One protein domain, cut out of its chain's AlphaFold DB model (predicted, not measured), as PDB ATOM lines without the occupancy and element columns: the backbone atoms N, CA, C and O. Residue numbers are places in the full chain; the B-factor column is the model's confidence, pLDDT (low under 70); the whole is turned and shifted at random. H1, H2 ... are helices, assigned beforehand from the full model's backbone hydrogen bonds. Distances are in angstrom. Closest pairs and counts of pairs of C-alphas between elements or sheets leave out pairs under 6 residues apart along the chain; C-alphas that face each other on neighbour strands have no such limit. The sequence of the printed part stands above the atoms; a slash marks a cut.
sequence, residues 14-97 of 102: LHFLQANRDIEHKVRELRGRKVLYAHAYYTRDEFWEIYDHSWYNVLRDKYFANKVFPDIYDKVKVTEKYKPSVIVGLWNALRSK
ATOM      1  N   LEU A  14     -53.175  20.004  16.017       87.50
ATOM      2  CA  LEU A  14     -53.704  21.359  15.822       87.50
ATOM      3  C   LEU A  14     -53.112  22.343  16.835       87.50
ATOM      4  O   LEU A  14     -52.693  23.430  16.455       87.50
ATOM      5  N   HIS A  15     -52.990  21.939  18.102       89.38
ATOM      6  CA  HIS A  15     -52.327  22.760  19.122       89.38
ATOM      7  C   HIS A  15     -50.837  22.961  18.822       89.38
ATOM      8  O   HIS A  15     -50.299  24.040  19.059       89.38
ATOM      9  N   PHE A  16     -50.161  21.934  18.299       89.56
ATOM     10  CA  PHE A  16     -48.770  22.047  17.863       89.56
ATOM     11  C   PHE A  16     -48.609  23.043  16.710       89.56
ATOM     12  O   PHE A  16     -47.729  23.904  16.758       89.56
ATOM     13  N   LEU A  17     -49.472  22.950  15.699       90.81
ATOM     14  CA  LEU A  17     -49.487  23.861  14.560       90.81
ATOM     15  C   LEU A  17     -49.746  25.304  15.012       90.81
ATOM     16  O   LEU A  17     -48.974  26.193  14.657       90.81
ATOM     17  N   GLN A  18     -50.775  25.518  15.837       92.50
ATOM     18  CA  GLN A  18     -51.126  26.848  16.335       92.50
ATOM     19  C   GLN A  18     -49.976  27.466  17.132       92.50
ATOM     20  O   GLN A  18     -49.570  28.583  16.843       92.50
ATOM     21  N   ALA A  19     -49.365  26.713  18.051       93.19
ATOM     22  CA  ALA A  19     -48.246  27.217  18.842       93.19
ATOM     23  C   ALA A  19     -47.045  27.637  17.975       93.19
ATOM     24  O   ALA A  19     -46.391  28.635  18.272       93.19
ATOM     25  N   ASN A  20     -46.744  26.897  16.901       93.88
ATOM     26  CA  ASN A  20     -45.681  27.299  15.978       93.88
ATOM     27  C   ASN A  20     -46.043  28.579  15.220       93.88
ATOM     28  O   ASN A  20     -45.193  29.461  15.120       93.88
ATOM     29  N   ARG A  21     -47.287  28.695  14.737       94.88
ATOM     30  CA  ARG A  21     -47.771  29.914  14.077       94.88
ATOM     31  C   ARG A  21     -47.719  31.120  15.012       94.88
ATOM     32  O   ARG A  21     -47.242  32.171  14.603       94.88
ATOM     33  N   ASP A  22     -48.132  30.972  16.268       95.31
ATOM     34  CA  ASP A  22     -48.113  32.060  17.255       95.31
ATOM     35  C   ASP A  22     -46.686  32.557  17.521       95.31
ATOM     36  O   ASP A  22     -46.430  33.762  17.551       95.31
ATOM     37  N   ILE A  23     -45.728  31.631  17.659       94.62
ATOM     38  CA  ILE A  23     -44.305  31.968  17.813       94.62
ATOM     39  C   ILE A  23     -43.802  32.716  16.577       94.62
ATOM     40  O   ILE A  23     -43.135  33.740  16.702       94.62
ATOM     41  N   GLU A  24     -44.115  32.215  15.390       95.31
ATOM     42  CA  GLU A  24     -43.729  32.812  14.114       95.31
ATOM     43  C   GLU A  24     -44.294  34.234  13.936       95.31
ATOM     44  O   GLU A  24     -43.542  35.162  13.621       95.31
ATOM     45  N   HIS A  25     -45.576  34.443  14.249       95.56
ATOM     46  CA  HIS A  25     -46.195  35.769  14.266       95.56
ATOM     47  C   HIS A  25     -45.524  36.696  15.287       95.56
ATOM     48  O   HIS A  25     -45.213  37.839  14.949       95.56
ATOM     49  N   LYS A  26     -45.225  36.215  16.503       95.56
ATOM     50  CA  LYS A  26     -44.569  37.041  17.528       95.56
ATOM     51  C   LYS A  26     -43.145  37.429  17.143       95.56
ATOM     52  O   LYS A  26     -42.735  38.568  17.353       95.56
ATOM     53  N   VAL A  27     -42.387  36.505  16.553       95.19
ATOM     54  CA  VAL A  27     -41.042  36.790  16.033       95.19
ATOM     55  C   VAL A  27     -41.111  37.898  14.985       95.19
ATOM     56  O   VAL A  27     -40.317  38.835  15.046       95.19
ATOM     57  N   ARG A  28     -42.085  37.830  14.073       93.50
ATOM     58  CA  ARG A  28     -42.301  38.864  13.059       93.50
ATOM     59  C   ARG A  28     -42.720  40.210  13.659       93.50
ATOM     60  O   ARG A  28     -42.171  41.231  13.254       93.50
ATOM     61  N   GLU A  29     -43.642  40.225  14.623       95.62
ATOM     62  CA  GLU A  29     -44.075  41.435  15.347       95.62
ATOM     63  C   GLU A  29     -42.878  42.167  15.975       95.62
ATOM     64  O   GLU A  29     -42.754  43.385  15.887       95.62
ATOM     65  N   LEU A  30     -41.934  41.404  16.531       95.75
ATOM     66  CA  LEU A  30     -40.700  41.918  17.127       95.75
ATOM     67  C   LEU A  30     -39.604  42.248  16.096       95.75
ATOM     68  O   LEU A  30     -38.457  42.482  16.475       95.75
ATOM     69  N   ARG A  31     -39.932  42.256  14.795       93.62
ATOM     70  CA  ARG A  31     -38.998  42.474  13.670       93.62
ATOM     71  C   ARG A  31     -37.824  41.483  13.665       93.62
ATOM     72  O   ARG A  31     -36.756  41.764  13.122       93.62
ATOM     73  N   GLY A  32     -38.022  40.320  14.283       93.88
ATOM     74  CA  GLY A  32     -37.091  39.203  14.290       93.88
ATOM     75  C   GLY A  32     -37.265  38.305  13.068       93.88
ATOM     76  O   GLY A  32     -38.151  38.494  12.234       93.88
ATOM     77  N   ARG A  33     -36.405  37.288  12.964       93.00
ATOM     78  CA  ARG A  33     -36.466  36.274  11.906       93.00
ATOM     79  C   ARG A  33     -36.286  34.887  12.496       93.00
ATOM     80  O   ARG A  33     -35.458  34.683  13.382       93.00
ATOM     81  N   LYS A  34     -37.032  33.923  11.962       93.19
ATOM     82  CA  LYS A  34     -36.828  32.509  12.271       93.19
ATOM     83  C   LYS A  34     -35.625  31.986  11.486       93.19
ATOM     84  O   LYS A  34     -35.456  32.297  10.307       93.19
ATOM     85  N   VAL A  35     -34.787  31.188  12.142       91.56
ATOM     86  CA  VAL A  35     -33.683  30.492  11.474       91.56
ATOM     87  C   VAL A  35     -34.257  29.319  10.679       91.56
ATOM     88  O   VAL A  35     -34.936  28.458  11.235       91.56
ATOM     89  N   LEU A  36     -33.951  29.269   9.382       93.19
ATOM     90  CA  LEU A  36     -34.504  28.313   8.414       93.19
ATOM     91  C   LEU A  36     -33.874  26.905   8.477       93.19
ATOM     92  O   LEU A  36     -33.811  26.203   7.472       93.19
ATOM     93  N   TYR A  37     -33.385  26.491   9.649       87.25
ATOM     94  CA  TYR A  37     -32.956  25.106   9.888       87.25
ATOM     95  C   TYR A  37     -34.147  24.204  10.260       87.25
ATOM     96  O   TYR A  37     -34.130  23.008   9.982       87.25
ATOM     97  N   ALA A  38     -35.167  24.780  10.903       88.69
ATOM     98  CA  ALA A  38     -36.377  24.093  11.329       88.69
ATOM     99  C   ALA A  38     -37.522  24.337  10.338       88.69
ATOM    100  O   ALA A  38     -37.506  25.310   9.584       88.69
ATOM    101  N   HIS A  39     -38.551  23.489  10.401       92.06
ATOM    102  CA  HIS A  39     -39.768  23.676   9.619       92.06
ATOM    103  C   HIS A  39     -40.397  25.052   9.847       92.06
ATOM    104  O   HIS A  39     -40.505  25.503  10.992       92.06
ATOM    105  N   ALA A  40     -40.853  25.675   8.765       94.19
ATOM    106  CA  ALA A  40     -41.638  26.899   8.775       94.19
ATOM    107  C   ALA A  40     -43.132  26.583   8.610       94.19
ATOM    108  O   ALA A  40     -43.497  25.710   7.818       94.19
ATOM    109  N   TYR A  41     -43.980  27.302   9.347       94.81
ATOM    110  CA  TYR A  41     -45.441  27.161   9.303       94.81
ATOM    111  C   TYR A  41     -46.147  28.378   8.688       94.81
ATOM    112  O   TYR A  41     -47.377  28.391   8.604       94.81
ATOM    113  N   TYR A  42     -45.373  29.354   8.203       94.44
ATOM    114  CA  TYR A  42     -45.842  30.443   7.354       94.44
ATOM    115  C   TYR A  42     -46.505  29.916   6.079       94.44
ATOM    116  O   TYR A  42     -46.078  28.919   5.490       94.44
ATOM    117  N   THR A  43     -47.494  30.656   5.596       94.06
ATOM    118  CA  THR A  43     -47.864  30.632   4.179       94.06
ATOM    119  C   THR A  43     -46.721  31.190   3.322       94.06
ATOM    120  O   THR A  43     -45.797  31.837   3.822       94.06
ATOM    121  N   ARG A  44     -46.770  30.951   2.006       95.50
ATOM    122  CA  ARG A  44     -45.751  31.463   1.079       95.50
ATOM    123  C   ARG A  44     -45.690  32.992   1.096       95.50
ATOM    124  O   ARG A  44     -44.596  33.547   1.088       95.50
ATOM    125  N   ASP A  45     -46.846  33.644   1.160       95.94
ATOM    126  CA  ASP A  45     -46.933  35.103   1.156       95.94
ATOM    127  C   ASP A  45     -46.365  35.680   2.458       95.94
ATOM    128  O   ASP A  45     -45.465  36.516   2.419       95.94
ATOM    129  N   GLU A  46     -46.763  35.136   3.616       95.25
ATOM    130  CA  GLU A  46     -46.200  35.528   4.919       95.25
ATOM    131  C   GLU A  46     -44.674  35.353   4.965       95.25
ATOM    132  O   GLU A  46     -43.979  36.165   5.577       95.25
ATOM    133  N   PHE A  47     -44.146  34.303   4.328       96.38
ATOM    134  CA  PHE A  47     -42.710  34.056   4.237       96.38
ATOM    135  C   PHE A  47     -42.002  35.153   3.430       96.38
ATOM    136  O   PHE A  47     -41.018  35.726   3.899       96.38
ATOM    137  N   TRP A  48     -42.505  35.490   2.241       96.50
ATOM    138  CA  TRP A  48     -41.888  36.499   1.371       96.50
ATOM    139  C   TRP A  48     -42.138  37.947   1.794       96.50
ATOM    140  O   TRP A  48     -41.460  38.854   1.328       96.50
ATOM    141  N   GLU A  49     -43.040  38.178   2.738       94.88
ATOM    142  CA  GLU A  49     -43.116  39.455   3.448       94.88
ATOM    143  C   GLU A  49     -41.996  39.619   4.499       94.88
ATOM    144  O   GLU A  49     -41.683  40.740   4.903       94.88
ATOM    145  N   ILE A  50     -41.386  38.521   4.965       95.06
ATOM    146  CA  ILE A  50     -40.284  38.535   5.950       95.06
ATOM    147  C   ILE A  50     -38.915  38.588   5.254       95.06
ATOM    148  O   ILE A  50     -37.981  39.231   5.755       95.06
ATOM    149  N   TYR A  51     -38.781  37.884   4.128       94.75
ATOM    150  CA  TYR A  51     -37.539  37.749   3.364       94.75
ATOM    151  C   TYR A  51     -37.668  38.412   1.994       94.75
ATOM    152  O   TYR A  51     -38.687  38.279   1.333       94.75
ATOM    153  N   ASP A  52     -36.613  39.077   1.529       96.12
ATOM    154  CA  ASP A  52     -36.623  39.745   0.226       96.12
ATOM    155  C   ASP A  52     -36.616  38.725  -0.925       96.12
ATOM    156  O   ASP A  52     -35.579  38.156  -1.285       96.12
ATOM    157  N   HIS A  53     -37.797  38.495  -1.500       97.38
ATOM    158  CA  HIS A  53     -37.992  37.570  -2.612       97.38
ATOM    159  C   HIS A  53     -37.293  38.031  -3.898       97.38
ATOM    160  O   HIS A  53     -36.802  37.203  -4.664       97.38
ATOM    161  N   SER A  54     -37.212  39.344  -4.137       97.81
ATOM    162  CA  SER A  54     -36.584  39.893  -5.342       97.81
ATOM    163  C   SER A  54     -35.079  39.650  -5.314       97.81
ATOM    164  O   SER A  54     -34.520  39.040  -6.227       97.81
ATOM    165  N   TRP A  55     -34.434  40.023  -4.205       97.94
ATOM    166  CA  TRP A  55     -33.012  39.767  -3.986       97.94
ATOM    167  C   TRP A  55     -32.681  38.271  -4.067       97.94
ATOM    168  O   TRP A  55     -31.697  37.877  -4.698       97.94
ATOM    169  N   TYR A  56     -33.532  37.429  -3.478       97.75
ATOM    170  CA  TYR A  56     -33.398  35.977  -3.545       97.75
ATOM    171  C   TYR A  56     -33.423  35.448  -4.988       97.75
ATOM    172  O   TYR A  56     -32.542  34.673  -5.370       97.75
ATOM    173  N   ASN A  57     -34.378  35.893  -5.808       97.62
ATOM    174  CA  ASN A  57     -34.500  35.450  -7.199       97.62
ATOM    175  C   ASN A  57     -33.329  35.917  -8.068       97.62
ATOM    176  O   ASN A  57     -32.777  35.107  -8.811       97.62
ATOM    177  N   VAL A  58     -32.863  37.160  -7.893       98.25
ATOM    178  CA  VAL A  58     -31.671  37.678  -8.591       98.25
ATOM    179  C   VAL A  58     -30.451  36.788  -8.343       98.25
ATOM    180  O   VAL A  58     -29.709  36.461  -9.272       98.25
ATOM    181  N   LEU A  59     -30.238  36.351  -7.097       97.88
ATOM    182  CA  LEU A  59     -29.140  35.437  -6.780       97.88
ATOM    183  C   LEU A  59     -29.336  34.057  -7.406       97.88
ATOM    184  O   LEU A  59     -28.374  33.465  -7.902       97.88
ATOM    185  N   ARG A  60     -30.562  33.535  -7.401       97.88
ATOM    186  CA  ARG A  60     -30.840  32.227  -7.996       97.88
ATOM    187  C   ARG A  60     -30.612  32.206  -9.495       97.88
ATOM    188  O   ARG A  60     -30.092  31.208  -9.991       97.88
ATOM    189  N   ASP A  61     -30.942  33.286 -10.191       97.44
ATOM    190  CA  ASP A  61     -30.664  33.422 -11.618       97.44
ATOM    191  C   ASP A  61     -29.164  33.522 -11.882       97.44
ATOM    192  O   ASP A  61     -28.627  32.746 -12.675       97.44
ATOM    193  N   LYS A  62     -28.461  34.398 -11.149       98.00
ATOM    194  CA  LYS A  62     -27.013  34.609 -11.298       98.00
ATOM    195  C   LYS A  62     -26.202  33.318 -11.174       98.00
ATOM    196  O   LYS A  62     -25.208  33.149 -11.876       98.00
ATOM    197  N   TYR A  63     -26.608  32.431 -10.269       97.25
ATOM    198  CA  TYR A  63     -25.908  31.174  -9.991       97.25
ATOM    199  C   TYR A  63     -26.624  29.939 -10.548       97.25
ATOM    200  O   TYR A  63     -26.296  28.821 -10.160       97.25
ATOM    201  N   PHE A  64     -27.601  30.117 -11.444       96.56
ATOM    202  CA  PHE A  64     -28.368  29.032 -12.071       96.56
ATOM    203  C   PHE A  64     -29.062  28.077 -11.077       96.56
ATOM    204  O   PHE A  64     -29.438  26.956 -11.428       96.56
ATOM    205  N   ALA A  65     -29.293  28.522  -9.840       97.25
ATOM    206  CA  ALA A  65     -29.902  27.722  -8.782       97.25
ATOM    207  C   ALA A  65     -31.361  27.361  -9.095       97.25
ATOM    208  O   ALA A  65     -31.840  26.328  -8.634       97.25
ATOM    209  N   ASN A  66     -32.038  28.160  -9.930       94.06
ATOM    210  CA  ASN A  66     -33.409  27.912 -10.383       94.06
ATOM    211  C   ASN A  66     -33.610  26.561 -11.079       94.06
ATOM    212  O   ASN A  66     -34.716  26.033 -11.063       94.06
ATOM    213  N   LYS A  67     -32.550  25.990 -11.660       91.81
ATOM    214  CA  LYS A  67     -32.610  24.708 -12.375       91.81
ATOM    215  C   LYS A  67     -32.179  23.514 -11.526       91.81
ATOM    216  O   LYS A  67     -32.468  22.381 -11.887       91.81
ATOM    217  N   VAL A  68     -31.451  23.768 -10.440       94.81
ATOM    218  CA  VAL A  68     -30.744  22.728  -9.677       94.81
ATOM    219  C   VAL A  68     -31.377  22.506  -8.309       94.81
ATOM    220  O   VAL A  68     -31.439  21.375  -7.835       94.81
ATOM    221  N   PHE A  69     -31.857  23.573  -7.667       96.00
ATOM    222  CA  PHE A  69     -32.335  23.521  -6.292       96.00
ATOM    223  C   PHE A  69     -33.798  23.950  -6.184       96.00
ATOM    224  O   PHE A  69     -34.215  24.898  -6.863       96.00
ATOM    225  N   PRO A  70     -34.569  23.329  -5.270       94.81
ATOM    226  CA  PRO A  70     -35.902  23.813  -4.954       94.81
ATOM    227  C   PRO A  70     -35.844  25.247  -4.417       94.81
ATOM    228  O   PRO A  70     -34.802  25.749  -3.974       94.81
ATOM    229  N   ASP A  71     -36.987  25.915  -4.461       95.31
ATOM    230  CA  ASP A  71     -37.185  27.167  -3.749       95.31
ATOM    231  C   ASP A  71     -36.995  26.961  -2.232       95.31
ATOM    232  O   ASP A  71     -37.304  25.899  -1.682       95.31
ATOM    233  N   ILE A  72     -36.449  27.963  -1.540       95.88
ATOM    234  CA  ILE A  72     -36.128  27.847  -0.115       95.88
ATOM    235  C   ILE A  72     -37.388  27.683   0.729       95.88
ATOM    236  O   ILE A  72     -37.349  26.925   1.694       95.88
ATOM    237  N   TYR A  73     -38.501  28.319   0.353       96.12
ATOM    238  CA  TYR A  73     -39.778  28.106   1.020       96.12
ATOM    239  C   TYR A  73     -40.228  26.656   0.840       96.12
ATOM    240  O   TYR A  73     -40.607  26.003   1.810       96.12
ATOM    241  N   ASP A  74     -40.116  26.112  -0.374       94.56
ATOM    242  CA  ASP A  74     -40.484  24.716  -0.634       94.56
ATOM    243  C   ASP A  74     -39.607  23.716   0.118       94.56
ATOM    244  O   ASP A  74     -40.090  22.649   0.491       94.56
ATOM    245  N   LYS A  75     -38.353  24.077   0.408       93.31
ATOM    246  CA  LYS A  75     -37.455  23.276   1.244       93.31
ATOM    247  C   LYS A  75     -37.877  23.237   2.717       93.31
ATOM    248  O   LYS A  75     -37.648  22.223   3.369       93.31
ATOM    249  N   VAL A  76     -38.410  24.331   3.266       94.75
ATOM    250  CA  VAL A  76     -38.632  24.467   4.722       94.75
ATOM    251  C   VAL A  76     -40.086  24.338   5.152       94.75
ATOM    252  O   VAL A  76     -40.345  24.120   6.338       94.75
ATOM    253  N   LYS A  77     -41.040  24.503   4.232       94.06
ATOM    254  CA  LYS A  77     -42.464  24.384   4.549       94.06
ATOM    255  C   LYS A  77     -42.790  22.966   5.020       94.06
ATOM    256  O   LYS A  77     -42.255  21.983   4.509       94.06
ATOM    257  N   VAL A  78     -43.734  22.845   5.948       89.62
ATOM    258  CA  VAL A  78     -44.278  21.531   6.313       89.62
ATOM    259  C   VAL A  78     -45.136  20.989   5.169       89.62
ATOM    260  O   VAL A  78     -46.149  21.587   4.810       89.62
ATOM    261  N   THR A  79     -44.742  19.848   4.603       79.31
ATOM    262  CA  THR A  79     -45.468  19.158   3.520       79.31
ATOM    263  C   THR A  79     -46.361  18.026   4.026       79.31
ATOM    264  O   THR A  79     -47.438  17.807   3.474       79.31
ATOM    265  N   GLU A  80     -45.968  17.336   5.098       68.19
ATOM    266  CA  GLU A  80     -46.720  16.203   5.643       68.19
ATOM    267  C   GLU A  80     -47.450  16.561   6.941       68.19
ATOM    268  O   GLU A  80     -46.860  16.983   7.938       68.19
ATOM    269  N   LYS A  81     -48.770  16.339   6.952       64.19
ATOM    270  CA  LYS A  81     -49.543  16.315   8.197       64.19
ATOM    271  C   LYS A  81     -49.185  15.034   8.943       64.19
ATOM    272  O   LYS A  81     -49.365  13.946   8.400       64.19
ATOM    273  N   TYR A  82     -48.736  15.154  10.191       65.50
ATOM    274  CA  TYR A  82     -48.547  13.997  11.065       65.50
ATOM    275  C   TYR A  82     -49.862  13.211  11.157       65.50
ATOM    276  O   TYR A  82     -50.861  13.716  11.674       65.50
ATOM    277  N   LYS A  83     -49.866  11.980  10.638       66.19
ATOM    278  CA  LYS A  83     -50.973  11.038  10.803       66.19
ATOM    279  C   LYS A  83     -50.627  10.119  11.974       66.19
ATOM    280  O   LYS A  83     -49.715   9.302  11.833       66.19
ATOM    281  N   PRO A  84     -51.294  10.240  13.133       66.62
ATOM    282  CA  PRO A  84     -51.050   9.322  14.234       66.62
ATOM    283  C   PRO A  84     -51.363   7.890  13.778       66.62
ATOM    284  O   PRO A  84     -52.446   7.617  13.263       66.62
ATOM    285  N   SER A  85     -50.410   6.974  13.953       75.94
ATOM    286  CA  SER A  85     -50.644   5.557  13.674       75.94
ATOM    287  C   SER A  85     -51.547   4.972  14.754       75.94
ATOM    288  O   SER A  85     -51.158   4.871  15.920       75.94
ATOM    289  N   VAL A  86     -52.751   4.562  14.356       77.31
ATOM    290  CA  VAL A  86     -53.724   3.906  15.243       77.31
ATOM    291  C   VAL A  86     -53.166   2.613  15.842       77.31
ATOM    292  O   VAL A  86     -53.394   2.334  17.014       77.31
ATOM    293  N   ILE A  87     -52.350   1.877  15.081       78.44
ATOM    294  CA  ILE A  87     -51.699   0.639  15.528       78.44
ATOM    295  C   ILE A  87     -50.718   0.942  16.664       78.44
ATOM    296  O   ILE A  87     -50.780   0.311  17.713       78.44
ATOM    297  N   VAL A  88     -49.856   1.951  16.499       77.69
ATOM    298  CA  VAL A  88     -48.914   2.368  17.553       77.69
ATOM    299  C   VAL A  88     -49.662   2.872  18.792       77.69
ATOM    300  O   VAL A  88     -49.263   2.566  19.913       77.69
ATOM    301  N   GLY A  89     -50.770   3.597  18.603       79.06
ATOM    302  CA  GLY A  89     -51.646   4.025  19.697       79.06
ATOM    303  C   GLY A  89     -52.206   2.848  20.502       79.06
ATOM    304  O   GLY A  89     -52.107   2.844  21.729       79.06
ATOM    305  N   LEU A  90     -52.717   1.822  19.818       81.31
ATOM    306  CA  LEU A  90     -53.235   0.598  20.438       81.31
ATOM    307  C   LEU A  90     -52.137  -0.195  21.162       81.31
ATOM    308  O   LEU A  90     -52.335  -0.601  22.306       81.31
ATOM    309  N   TRP A  91     -50.958  -0.360  20.554       79.12
ATOM    310  CA  TRP A  91     -49.816  -1.028  21.191       79.12
ATOM    311  C   TRP A  91     -49.340  -0.304  22.452       79.12
ATOM    312  O   TRP A  91     -49.090  -0.944  23.474       79.12
ATOM    313  N   ASN A  92     -49.255   1.028  22.417       79.50
ATOM    314  CA  ASN A  92     -48.892   1.822  23.590       79.50
ATOM    315  C   ASN A  92     -49.951   1.719  24.695       79.50
ATOM    316  O   ASN A  92     -49.588   1.608  25.865       79.50
ATOM    317  N   ALA A  93     -51.240   1.696  24.346       78.56
ATOM    318  CA  ALA A  93     -52.321   1.500  25.311       78.56
ATOM    319  C   ALA A  93     -52.267   0.110  25.970       78.56
ATOM    320  O   ALA A  93     -52.387   0.004  27.190       78.56
ATOM    321  N   LEU A  94     -52.011  -0.946  25.187       82.25
ATOM    322  CA  LEU A  94     -51.848  -2.312  25.698       82.25
ATOM    323  C   LEU A  94     -50.624  -2.430  26.615       82.25
ATOM    324  O   LEU A  94     -50.711  -3.033  27.682       82.25
ATOM    325  N   ARG A  95     -49.508  -1.790  26.249       79.38
ATOM    326  CA  ARG A  95     -48.274  -1.763  27.048       79.38
ATOM    327  C   ARG A  95     -48.381  -0.881  28.302       79.38
ATOM    328  O   ARG A  95     -47.635  -1.086  29.253       79.38
ATOM    329  N   SER A  96     -49.294   0.093  28.317       70.62
ATOM    330  CA  SER A  96     -49.494   1.035  29.427       70.62
ATOM    331  C   SER A  96     -50.328   0.474  30.584       70.62
ATOM    332  O   SER A  96     -50.395   1.123  31.633       70.62
ATOM    333  N   LYS A  97     -50.967  -0.699  30.446       59.75
ATOM    334  CA  LYS A  97     -51.613  -1.362  31.589       59.75
ATOM    335  C   LYS A  97     -50.539  -1.826  32.581       59.75
ATOM    336  O   LYS A  97     -50.012  -2.928  32.475       59.75
TER     337      LYS A  97
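AT A GLANCE: This is residues 14 to 97 of the 102 residues of an uncharacterized protein of Parcubacteria group bacterium CG1_02_41_26 (UniProt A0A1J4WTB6). Five helices follow one another in an open, flat curve, with H1 along one side and H2, H3, H4 and H5 bending round from its far end, while part of the unnamed stretch of residues 30 to 43 runs through the middle. From this body an arm, residues 82 to 97 with H6 in it, sticks out and makes much of the length. The printed part has 84 residues, 52 of them in six named helices, H1 to H6 in that order, with no named strand; the class is all helix. The whole is only just extended, close to loose, with a radius of gyration of the C-alphas of 18.1 A, and it spans 60 by 34 by 17 A.

HOW THE PARTS SIT: Begin at the longest helix, H1, residues 14 to 29, which touches no other helix. Look at its Arg 28: the C-alphas of Arg 28 and Ile 50, 7.4 A apart, are the closest between H1 and H2, residues 44 to 50. These two are close but not clearly touching, and they run the same way at a shallow tilt of 32 degrees, only just short of steep. H2 is also close to, but not clearly touching, H5, residues 72 to 76; the closest C-alphas, those of Arg 44 and Tyr 73, are 6.9 A apart. H2 and H3, residues 53 to 62, meet only through their link. H3 is close to, but not clearly touching, H4, residues 65 to 68, and the closest C-alphas, those of Arg 60 and Asn 66, are 5.6 A apart. H4 and H5 are apart, and H6, residues 86 to 95, stands free. In the backbones of H1, H3, H5 and H6 each O i to N i+4 pair is within hydrogen-bond range; in H2 2 of 3 are, and H4 is too short for such a pair.

IN THESE COORDINATES: Find C-alpha 14 at (-53.704, 21.359, 15.822); from there H1 runs 22.3 A to C-alpha 29 at (-44.075, 41.435, 15.347). H2 measures 10.2 A from first to last C-alpha, H3 14.3 A, H4 5.1 A and H5 6.4 A. H6 runs 14.2 A from Val 86 to C-alpha 95 at (-48.274, -1.763, 27.048).

THE WHOLE: The C-alphas of Lys 62 and Lys 97, the two farthest apart, are 61.1 A from each other. Without residues 82 to 97 the body spans 40 by 28 by 18 A. The printed part has no cut. The link from H1 to H2, 14 residues, is long; the link from H5 to H6, 9 residues, is short. The mean pLDDT of the printed part is 89.9; look for values under 70 at residues 80 to 84 and residue 97.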